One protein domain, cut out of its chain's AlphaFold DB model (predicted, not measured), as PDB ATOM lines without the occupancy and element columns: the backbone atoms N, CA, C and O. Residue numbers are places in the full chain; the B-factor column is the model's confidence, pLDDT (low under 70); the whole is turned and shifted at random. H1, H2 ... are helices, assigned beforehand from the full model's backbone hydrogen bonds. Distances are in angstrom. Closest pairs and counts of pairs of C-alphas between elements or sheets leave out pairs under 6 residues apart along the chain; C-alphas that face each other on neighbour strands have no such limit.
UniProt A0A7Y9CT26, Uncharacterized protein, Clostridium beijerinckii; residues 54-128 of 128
ATOM      1  N   GLU A  54      92.837 -16.914 -44.463       77.50
ATOM      2  CA  GLU A  54      92.581 -16.447 -45.835       77.50
ATOM      3  C   GLU A  54      93.663 -16.910 -46.820       77.50
ATOM      4  O   GLU A  54      93.353 -17.342 -47.932       77.50
ATOM      5  N   GLU A  55      94.929 -16.901 -46.400       78.00
ATOM      6  CA  GLU A  55      96.053 -17.386 -47.207       78.00
ATOM      7  C   GLU A  55      95.971 -18.903 -47.406       78.00
ATOM      8  O   GLU A  55      96.196 -19.396 -48.509       78.00
ATOM      9  N   ILE A  56      95.572 -19.651 -46.372       79.69
ATOM     10  CA  ILE A  56      95.330 -21.099 -46.449       79.69
ATOM     11  C   ILE A  56      94.148 -21.404 -47.372       79.69
ATOM     12  O   ILE A  56      94.217 -22.337 -48.171       79.69
ATOM     13  N   ASN A  57      93.071 -20.620 -47.301       81.94
ATOM     14  CA  ASN A  57      91.933 -20.780 -48.204       81.94
ATOM     15  C   ASN A  57      92.342 -20.516 -49.656       81.94
ATOM     16  O   ASN A  57      92.047 -21.331 -50.529       81.94
ATOM     17  N   THR A  58      93.110 -19.452 -49.893       79.56
ATOM     18  CA  THR A  58      93.671 -19.136 -51.212       79.56
ATOM     19  C   THR A  58      94.591 -20.254 -51.703       79.56
ATOM     20  O   THR A  58      94.476 -20.696 -52.843       79.56
ATOM     21  N   ALA A  59      95.467 -20.777 -50.843       81.31
ATOM     22  CA  ALA A  59      96.332 -21.905 -51.171       81.31
ATOM     23  C   ALA A  59      95.519 -23.159 -51.534       81.31
ATOM     24  O   ALA A  59      95.845 -23.843 -52.500       81.31
ATOM     25  N   ARG A  60      94.415 -23.435 -50.834       85.12
ATOM     26  CA  ARG A  60      93.514 -24.550 -51.159       85.12
ATOM     27  C   ARG A  60      92.831 -24.373 -52.515       85.12
ATOM     28  O   ARG A  60      92.749 -25.323 -53.288       85.12
ATOM     29  N   GLU A  61      92.371 -23.165 -52.831       82.81
ATOM     30  CA  GLU A  61      91.816 -22.855 -54.153       82.81
ATOM     31  C   GLU A  61      92.854 -23.046 -55.261       82.81
ATOM     32  O   GLU A  61      92.564 -23.671 -56.281       82.81
ATOM     33  N   VAL A  62      94.082 -22.563 -55.047       85.81
ATOM     34  CA  VAL A  62      95.192 -22.744 -55.989       85.81
ATOM     35  C   VAL A  62      95.509 -24.222 -56.191       85.81
ATOM     36  O   VAL A  62      95.677 -24.650 -57.331       85.81
ATOM     37  N   TRP A  63      95.527 -25.017 -55.121       87.94
ATOM     38  CA  TRP A  63      95.708 -26.464 -55.220       87.94
ATOM     39  C   TRP A  63      94.645 -27.116 -56.107       87.94
ATOM     40  O   TRP A  63      94.991 -27.873 -57.007       87.94
ATOM     41  N   ASN A  64      93.371 -26.760 -55.929       86.06
ATOM     42  CA  ASN A  64      92.286 -27.289 -56.758       86.06
ATOM     43  C   ASN A  64      92.423 -26.885 -58.235       86.06
ATOM     44  O   ASN A  64      92.175 -27.701 -59.120       86.06
ATOM     45  N   ILE A  65      92.846 -25.648 -58.515       85.75
ATOM     46  CA  ILE A  65      93.107 -25.174 -59.884       85.75
ATOM     47  C   ILE A  65      94.240 -25.982 -60.530       85.75
ATOM     48  O   ILE A  65      94.132 -26.382 -61.690       85.75
ATOM     49  N   VAL A  66      95.326 -26.223 -59.792       87.06
ATOM     50  CA  VAL A  66      96.471 -27.002 -60.279       87.06
ATOM     51  C   VAL A  66      96.088 -28.460 -60.490       87.06
ATOM     52  O   VAL A  66      96.407 -29.011 -61.540       87.06
ATOM     53  N   GLU A  67      95.365 -29.074 -59.555       87.00
ATOM     54  CA  GLU A  67      94.858 -30.438 -59.715       87.00
ATOM     55  C   GLU A  67      93.990 -30.565 -60.965       87.00
ATOM     56  O   GLU A  67      94.202 -31.478 -61.759       87.00
ATOM     57  N   GLU A  68      93.080 -29.617 -61.198       83.62
ATOM     58  CA  GLU A  68      92.232 -29.628 -62.388       83.62
ATOM     59  C   GLU A  68      93.053 -29.479 -63.672       83.62
ATOM     60  O   GLU A  68      92.864 -30.239 -64.622       83.62
ATOM     61  N   LYS A  69      94.010 -28.544 -63.685       80.69
ATOM     62  CA  LYS A  69      94.917 -28.346 -64.818       80.69
ATOM     63  C   LYS A  69      95.652 -29.641 -65.149       80.69
ATOM     64  O   LYS A  69      95.650 -30.061 -66.297       80.69
ATOM     65  N   PHE A  70      96.256 -30.291 -64.160       83.81
ATOM     66  CA  PHE A  70      96.986 -31.537 -64.385       83.81
ATOM     67  C   PHE A  70      96.059 -32.700 -64.732       83.81
ATOM     68  O   PHE A  70      96.427 -33.506 -65.570       83.81
ATOM     69  N   ARG A  71      94.842 -32.768 -64.188       81.19
ATOM     70  CA  ARG A  71      93.853 -33.789 -64.564       81.19
ATOM     71  C   ARG A  71      93.433 -33.673 -66.030       81.19
ATOM     72  O   ARG A  71      93.300 -34.682 -66.718       81.19
ATOM     73  N   ILE A  72      93.219 -32.450 -66.515       74.94
ATOM     74  CA  ILE A  72      92.883 -32.193 -67.921       74.94
ATOM     75  C   ILE A  72      94.093 -32.505 -68.804       74.94
ATOM     76  O   ILE A  72      93.962 -33.196 -69.816       74.94
ATOM     77  N   THR A  73      95.271 -32.021 -68.409       67.12
ATOM     78  CA  THR A  73      96.479 -32.122 -69.223       67.12
ATOM     79  C   THR A  73      97.203 -33.459 -69.073       67.12
ATOM     80  O   THR A  73      98.035 -33.752 -69.900       67.12
ATOM     81  N   GLU A  74      96.884 -34.349 -68.133       58.28
ATOM     82  CA  GLU A  74      97.398 -35.736 -68.144       58.28
ATOM     83  C   GLU A  74      96.953 -36.509 -69.406       58.28
ATOM     84  O   GLU A  74      97.609 -37.465 -69.811       58.28
ATOM     85  N   ASN A  75      95.903 -36.041 -70.095       54.66
ATOM     86  CA  ASN A  75      95.507 -36.523 -71.425       54.66
ATOM     87  C   ASN A  75      96.249 -35.829 -72.589       54.66
ATOM     88  O   ASN A  75      96.050 -36.196 -73.747       54.66
ATOM     89  N   ALA A  76      97.091 -34.828 -72.310       54.12
ATOM     90  CA  ALA A  76      97.837 -34.035 -73.284       54.12
ATOM     91  C   ALA A  76      99.339 -34.040 -72.946       54.12
ATOM     92  O   ALA A  76      99.772 -33.748 -71.841       54.12
ATOM     93  N   THR A  77     100.190 -34.353 -73.910       56.06
ATOM     94  CA  THR A  77     101.630 -34.631 -73.738       56.06
ATOM     95  C   THR A  77     102.509 -33.438 -73.283       56.06
ATOM     96  O   THR A  77     103.722 -33.473 -73.462       56.06
ATOM     97  N   GLU A  78     101.940 -32.364 -72.723       59.91
ATOM     98  CA  GLU A  78     102.517 -31.009 -72.730       59.91
ATOM     99  C   GLU A  78     102.965 -30.440 -71.368       59.91
ATOM    100  O   GLU A  78     103.511 -29.335 -71.324       59.91
ATOM    101  N   LEU A  79     102.793 -31.140 -70.240       64.31
ATOM    102  CA  LEU A  79     103.259 -30.604 -68.952       64.31
ATOM    103  C   LEU A  79     104.746 -30.882 -68.711       64.31
ATOM    104  O   LEU A  79     105.142 -31.970 -68.309       64.31
ATOM    105  N   LEU A  80     105.565 -29.845 -68.909       66.19
ATOM    106  CA  LEU A  80     107.002 -29.834 -68.596       66.19
ATOM    107  C   LEU A  80     107.313 -29.439 -67.135       66.19
ATOM    108  O   LEU A  80     108.479 -29.412 -66.748       66.19
ATOM    109  N   THR A  81     106.299 -29.096 -66.331       74.62
ATOM    110  CA  THR A  81     106.437 -28.588 -64.951       74.62
ATOM    111  C   THR A  81     105.773 -29.522 -63.943       74.62
ATOM    112  O   THR A  81     104.765 -30.149 -64.266       74.62
ATOM    113  N   SER A  82     106.275 -29.583 -62.705       84.56
ATOM    114  CA  SER A  82     105.625 -30.372 -61.651       84.56
ATOM    115  C   SER A  82     104.385 -29.667 -61.080       84.56
ATOM    116  O   SER A  82     104.248 -28.444 -61.173       84.56
ATOM    117  N   LYS A  83     103.480 -30.434 -60.450       85.00
ATOM    118  CA  LYS A  83     102.331 -29.885 -59.702       85.00
ATOM    119  C   LYS A  83     102.780 -28.910 -58.611       85.00
ATOM    120  O   LYS A  83     102.126 -27.898 -58.393       85.00
ATOM    121  N   ALA A  84     103.905 -29.197 -57.954       83.81
ATOM    122  CA  ALA A  84     104.465 -28.337 -56.916       83.81
ATOM    123  C   ALA A  84     104.943 -26.993 -57.487       83.81
ATOM    124  O   ALA A  84     104.585 -25.949 -56.948       83.81
ATOM    125  N   ASP A  85     105.661 -27.007 -58.613       89.06
ATOM    126  CA  ASP A  85     106.164 -25.776 -59.239       89.06
ATOM    127  C   ASP A  85     105.015 -24.889 -59.741       89.06
ATOM    128  O   ASP A  85     105.033 -23.667 -59.577       89.06
ATOM    129  N   GLU A  86     103.986 -25.497 -60.340       89.81
ATOM    130  CA  GLU A  86     102.817 -24.753 -60.817       89.81
ATOM    131  C   GLU A  86     101.981 -24.215 -59.647       89.81
ATOM    132  O   GLU A  86     101.500 -23.085 -59.712       89.81
ATOM    133  N   PHE A  87     101.861 -24.977 -58.556       90.25
ATOM    134  CA  PHE A  87     101.238 -24.513 -57.318       90.25
ATOM    135  C   PHE A  87     101.940 -23.277 -56.759       90.25
ATOM    136  O   PHE A  87     101.286 -22.261 -56.534       90.25
ATOM    137  N   GLU A  88     103.260 -23.324 -56.592       89.75
ATOM    138  CA  GLU A  88     104.027 -22.195 -56.066       89.75
ATOM    139  C   GLU A  88     103.899 -20.960 -56.962       89.75
ATOM    140  O   GLU A  88     103.652 -19.851 -56.481       89.75
ATOM    141  N   LYS A  89     104.000 -21.155 -58.279       90.75
ATOM    142  CA  LYS A  89     103.844 -20.088 -59.270       90.75
ATOM    143  C   LYS A  89     102.474 -19.419 -59.188       90.75
ATOM    144  O   LYS A  89     102.405 -18.192 -59.130       90.75
ATOM    145  N   VAL A  90     101.391 -20.196 -59.205       87.50
ATOM    146  CA  VAL A  90     100.026 -19.648 -59.172       87.50
ATOM    147  C   VAL A  90      99.741 -19.007 -57.811       87.50
ATOM    148  O   VAL A  90      99.123 -17.945 -57.753       87.50
ATOM    149  N   LEU A  91     100.250 -19.577 -56.718       85.75
ATOM    150  CA  LEU A  91     100.083 -19.017 -55.379       85.75
ATOM    151  C   LEU A  91     100.790 -17.663 -55.231       85.75
ATOM    152  O   LEU A  91     100.182 -16.717 -54.738       85.75
ATOM    153  N   MET A  92     102.016 -17.522 -55.740       84.75
ATOM    154  CA  MET A  92     102.732 -16.239 -55.756       84.75
ATOM    155  C   MET A  92     102.059 -15.175 -56.636       84.75
ATOM    156  O   MET A  92     102.216 -13.983 -56.384       84.75
ATOM    157  N   GLN A  93     101.305 -15.578 -57.664       82.50
ATOM    158  CA  GLN A  93     100.495 -14.648 -58.461       82.50
ATOM    159  C   GLN A  93      99.253 -14.165 -57.705       82.50
ATOM    160  O   GLN A  93      98.841 -13.020 -57.882       82.50
ATOM    161  N   ARG A  94      98.648 -15.028 -56.878       76.56
ATOM    162  CA  ARG A  94      97.472 -14.693 -56.057       76.56
ATOM    163  C   ARG A  94      97.831 -13.910 -54.800       76.56
ATOM    164  O   ARG A  94      97.052 -13.060 -54.387       76.56
ATOM    165  N   ILE A  95      99.001 -14.178 -54.224       77.88
ATOM    166  CA  ILE A  95      99.519 -13.508 -53.032       77.88
ATOM    167  C   ILE A  95     100.916 -12.949 -53.359       77.88
ATOM    168  O   ILE A  95     101.938 -13.580 -53.060       77.88
ATOM    169  N   PRO A  96     100.988 -11.776 -54.013       76.19
ATOM    170  CA  PRO A  96     102.261 -11.152 -54.347       76.19
ATOM    171  C   PRO A  96     103.067 -10.826 -53.086       76.19
ATOM    172  O   PRO A  96     102.536 -10.293 -52.116       76.19
ATOM    173  N   GLY A  97     104.371 -11.103 -53.114       74.38
ATOM    174  CA  GLY A  97     105.270 -10.778 -52.002       74.38
ATOM    175  C   GLY A  97     105.345 -11.830 -50.892       74.38
ATOM    176  O   GLY A  97     105.948 -11.552 -49.856       74.38
ATOM    177  N   LEU A  98     104.796 -13.036 -51.103       74.31
ATOM    178  CA  LEU A  98     105.034 -14.170 -50.206       74.31
ATOM    179  C   LEU A  98     106.536 -14.380 -49.974       74.31
ATOM    180  O   LEU A  98     107.323 -14.510 -50.917       74.31
ATOM    181  N   SER A  99     106.930 -14.450 -48.702       81.31
ATOM    182  CA  SER A  99     108.268 -14.907 -48.344       81.31
ATOM    183  C   SER A  99     108.416 -16.392 -48.680       81.31
ATOM    184  O   SER A  99     107.435 -17.138 -48.749       81.31
ATOM    185  N   LYS A 100     109.662 -16.848 -48.830       79.00
ATOM    186  CA  LYS A 100     109.946 -18.274 -49.035       79.00
ATOM    187  C   LYS A 100     109.432 -19.129 -47.876       79.00
ATOM    188  O   LYS A 100     108.925 -20.217 -48.120       79.00
ATOM    189  N   GLU A 101     109.528 -18.643 -46.634       77.69
ATOM    190  CA  GLU A 101     109.002 -19.382 -45.482       77.69
ATOM    191  C   GLU A 101     107.476 -19.511 -45.517       77.69
ATOM    192  O   GLU A 101     106.959 -20.580 -45.199       77.69
ATOM    193  N   ASN A 102     106.754 -18.461 -45.921       74.25
ATOM    194  CA  ASN A 102     105.293 -18.503 -45.992       74.25
ATOM    195  C   ASN A 102     104.816 -19.375 -47.153       74.25
ATOM    196  O   ASN A 102     103.884 -20.158 -46.986       74.25
ATOM    197  N   LEU A 103     105.492 -19.301 -48.301       82.62
ATOM    198  CA  LEU A 103     105.234 -20.188 -49.433       82.62
ATOM    199  C   LEU A 103     105.395 -21.662 -49.030       82.62
ATOM    200  O   LEU A 103     104.505 -22.474 -49.276       82.62
ATOM    201  N   GLU A 104     106.490 -21.988 -48.339       82.88
ATOM    202  CA  GLU A 104     106.756 -23.346 -47.860       82.88
ATOM    203  C   GLU A 104     105.748 -23.790 -46.791       82.88
ATOM    204  O   GLU A 104     105.255 -24.918 -46.835       82.88
ATOM    205  N   PHE A 105     105.386 -22.904 -45.859       81.25
ATOM    206  CA  PHE A 105     104.362 -23.181 -44.850       81.25
ATOM    207  C   PHE A 105     103.005 -23.505 -45.486       81.25
ATOM    208  O   PHE A 105     102.373 -24.495 -45.104       81.25
ATOM    209  N   LEU A 106     102.565 -22.714 -46.468       82.94
ATOM    210  CA  LEU A 106     101.302 -22.937 -47.173       82.94
ATOM    211  C   LEU A 106     101.346 -24.250 -47.963       82.94
ATOM    212  O   LEU A 106     100.432 -25.066 -47.847       82.94
ATOM    213  N   ARG A 107     102.441 -24.514 -48.686       85.44
ATOM    214  CA  ARG A 107     102.646 -25.764 -49.431       85.44
ATOM    215  C   ARG A 107     102.583 -26.995 -48.523       85.44
ATOM    216  O   ARG A 107     101.872 -27.950 -48.831       85.44
ATOM    217  N   GLN A 108     103.285 -26.973 -47.388       80.75
ATOM    218  CA  GLN A 108     103.279 -28.073 -46.416       80.75
ATOM    219  C   GLN A 108     101.914 -28.250 -45.747       80.75
ATOM    220  O   GLN A 108     101.470 -29.385 -45.563       80.75
ATOM    221  N   THR A 109     101.239 -27.149 -45.408       80.94
ATOM    222  CA  THR A 109      99.892 -27.174 -44.825       80.94
ATOM    223  C   THR A 109      98.917 -27.879 -45.762       80.94
ATOM    224  O   THR A 109      98.274 -28.847 -45.357       80.94
ATOM    225  N   ILE A 110      98.876 -27.468 -47.032       86.31
ATOM    226  CA  ILE A 110      97.993 -28.074 -48.033       86.31
ATOM    227  C   ILE A 110      98.366 -29.535 -48.307       86.31
ATOM    228  O   ILE A 110      97.486 -30.392 -48.311       86.31
ATOM    229  N   ALA A 111      99.654 -29.864 -48.450       80.25
ATOM    230  CA  ALA A 111     100.082 -31.255 -48.627       80.25
ATOM    231  C   ALA A 111      99.640 -32.148 -47.450       80.25
ATOM    232  O   ALA A 111      99.197 -33.279 -47.648       80.25
ATOM    233  N   GLY A 112      99.715 -31.629 -46.221       74.19
ATOM    234  CA  GLY A 112      99.214 -32.304 -45.027       74.19
ATOM    235  C   GLY A 112      97.696 -32.507 -45.037       74.19
ATOM    236  O   GLY A 112      97.233 -33.581 -44.652       74.19
ATOM    237  N   GLU A 113      96.917 -31.514 -45.479       81.12
ATOM    238  CA  GLU A 113      95.457 -31.632 -45.637       81.12
ATOM    239  C   GLU A 113      95.080 -32.702 -46.670       81.12
ATOM    240  O   GLU A 113      94.262 -33.577 -46.381       81.12
ATOM    241  N   VAL A 114      95.723 -32.682 -47.840       79.12
ATOM    242  CA  VAL A 114      95.475 -33.636 -48.932       79.12
ATOM    243  C   VAL A 114      95.809 -35.064 -48.504       79.12
ATOM    244  O   VAL A 114      95.004 -35.976 -48.704       79.12
ATOM    245  N   ASN A 115      96.960 -35.264 -47.857       77.00
ATOM    246  CA  ASN A 115      97.374 -36.585 -47.383       77.00
ATOM    247  C   ASN A 115      96.412 -37.138 -46.326       77.00
ATOM    248  O   ASN A 115      96.008 -38.295 -46.416       77.00
ATOM    249  N   LYS A 116      95.975 -36.304 -45.372       77.62
ATOM    250  CA  LYS A 116      94.958 -36.699 -44.386       77.62
ATOM    251  C   LYS A 116      93.645 -37.102 -45.055       77.62
ATOM    252  O   LYS A 116      93.063 -38.105 -44.659       77.62
ATOM    253  N   GLY A 117      93.192 -36.346 -46.057       70.81
ATOM    254  CA  GLY A 117      91.991 -36.684 -46.824       70.81
ATOM    255  C   GLY A 117      92.110 -38.038 -47.525       70.81
ATOM    256  O   GLY A 117      91.201 -38.861 -47.439       70.81
ATOM    257  N   ARG A 118      93.263 -38.318 -48.145       69.94
ATOM    258  CA  ARG A 118      93.536 -39.612 -48.788       69.94
ATOM    259  C   ARG A 118      93.513 -40.773 -47.792       69.94
ATOM    260  O   ARG A 118      92.911 -41.804 -48.074       69.94
ATOM    261  N   ASP A 119      94.142 -40.601 -46.634       74.56
ATOM    262  CA  ASP A 119      94.212 -41.641 -45.604       74.56
ATOM    263  C   ASP A 119      92.828 -41.986 -45.026       74.56
ATOM    264  O   ASP A 119      92.591 -43.136 -44.657       74.56
ATOM    265  N   MET A 120      91.906 -41.017 -44.953       72.31
ATOM    266  CA  MET A 120      90.516 -41.265 -44.545       72.31
ATOM    267  C   MET A 120      89.763 -42.103 -45.586       72.31
ATOM    268  O   MET A 120      89.153 -43.102 -45.226       72.31
ATOM    269  N   LEU A 121      89.880 -41.759 -46.875       70.56
ATOM    270  CA  LEU A 121      89.221 -42.497 -47.961       70.56
ATOM    271  C   LEU A 121      89.664 -43.968 -48.037       70.56
ATOM    272  O   LEU A 121      88.851 -44.850 -48.311       70.56
ATOM    273  N   ILE A 122      90.950 -44.236 -47.789       71.94
ATOM    274  CA  ILE A 122      91.496 -45.601 -47.789       71.94
ATOM    275  C   ILE A 122      90.925 -46.407 -46.617       71.94
ATOM    276  O   ILE A 122      90.442 -47.516 -46.821       71.94
ATOM    277  N   LYS A 123      90.908 -45.835 -45.406       69.69
ATOM    278  CA  LYS A 123      90.372 -46.509 -44.212       69.69
ATOM    279  C   LYS A 123      88.878 -46.808 -44.319       69.69
ATOM    280  O   LYS A 123      88.454 -47.881 -43.905       69.69
ATOM    281  N   ASP A 124      88.099 -45.895 -44.894       61.44
ATOM    282  CA  ASP A 124      86.663 -46.103 -45.105       61.44
ATOM    283  C   ASP A 124      86.389 -47.221 -46.126       61.44
ATOM    284  O   ASP A 124      85.403 -47.941 -45.997       61.44
ATOM    285  N   SER A 125      87.282 -47.406 -47.106       63.28
ATOM    286  CA  SER A 125      87.180 -48.476 -48.110       63.28
ATOM    287  C   SER A 125      87.574 -49.857 -47.564       63.28
ATOM    288  O   SER A 125      87.107 -50.865 -48.077       63.28
ATOM    289  N   GLU A 126      88.431 -49.917 -46.539       64.56
ATOM    290  CA  GLU A 126      88.848 -51.162 -45.865       64.56
ATOM    291  C   GLU A 126      87.876 -51.605 -44.755       64.56
ATOM    292  O   GLU A 126      87.942 -52.742 -44.287       64.56
ATOM    293  N   ALA A 127      86.993 -50.708 -44.311       59.91
ATOM    294  CA  ALA A 127      85.988 -50.967 -43.279       59.91
ATOM    295  C   ALA A 127      84.625 -51.440 -43.836       59.91
ATOM    296  O   ALA A 127      83.703 -51.667 -43.047       59.91
ATOM    297  N   GLN A 128      84.498 -51.570 -45.163       48.75
ATOM    298  CA  GLN A 128      83.327 -52.096 -45.885       48.75
ATOM    299  C   GLN A 128      83.573 -53.522 -46.380       48.75
ATOM    300  O   GLN A 128      82.597 -54.307 -46.356       48.75
TER     301      GLN A 128
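AT A GLANCE: This is residues 54 to 128 of the 128 residues of an uncharacterized protein of Clostridium beijerinckii (UniProt A0A7Y9CT26). Three helices pack steeply across one another in a small body, from which residues 115 to 128, of which 115 to 126 belong to the long H3, stick out as an arm; residues 71 to 78, of which 71 to 73 belong to H1, also stick out. The 75 printed residues run H1, H2, H3, with no named strand: all helix, loose, radius of gyration of the C-alphas 14.3 A, spans 47 by 32 by 16 A.

IN THESE COORDINATES: Find C-alpha 54 at (92.581, -16.447, -45.835); there H1 begins, residues 54 to 73, 28.4 A long. H2 follows at residues 83 to 94, 16.4 A. H3, residues 100 to 126, runs 39.2 A to C-alpha 126 at (88.848, -51.162, -45.865).

HOW THE PARTS SIT: Look at Val 66 and Phe 87, the closest C-alphas of H1 and H2, 6.1 A apart: these helices touch at a steep tilt of 48 degrees, opposite ways. H1 touches H3 with residues 55 to 63 alone, closest C-alphas Ile 56 and Leu 106, 6.3 A, at a steep 65 degrees. In H1, H2 and H3 every O i to N i+4 pair is within hydrogen-bond range.

THE WHOLE: The printed part has no cut and no long link. Confidence is under 70 at residues 73 to 80, 118 and 123 to 128.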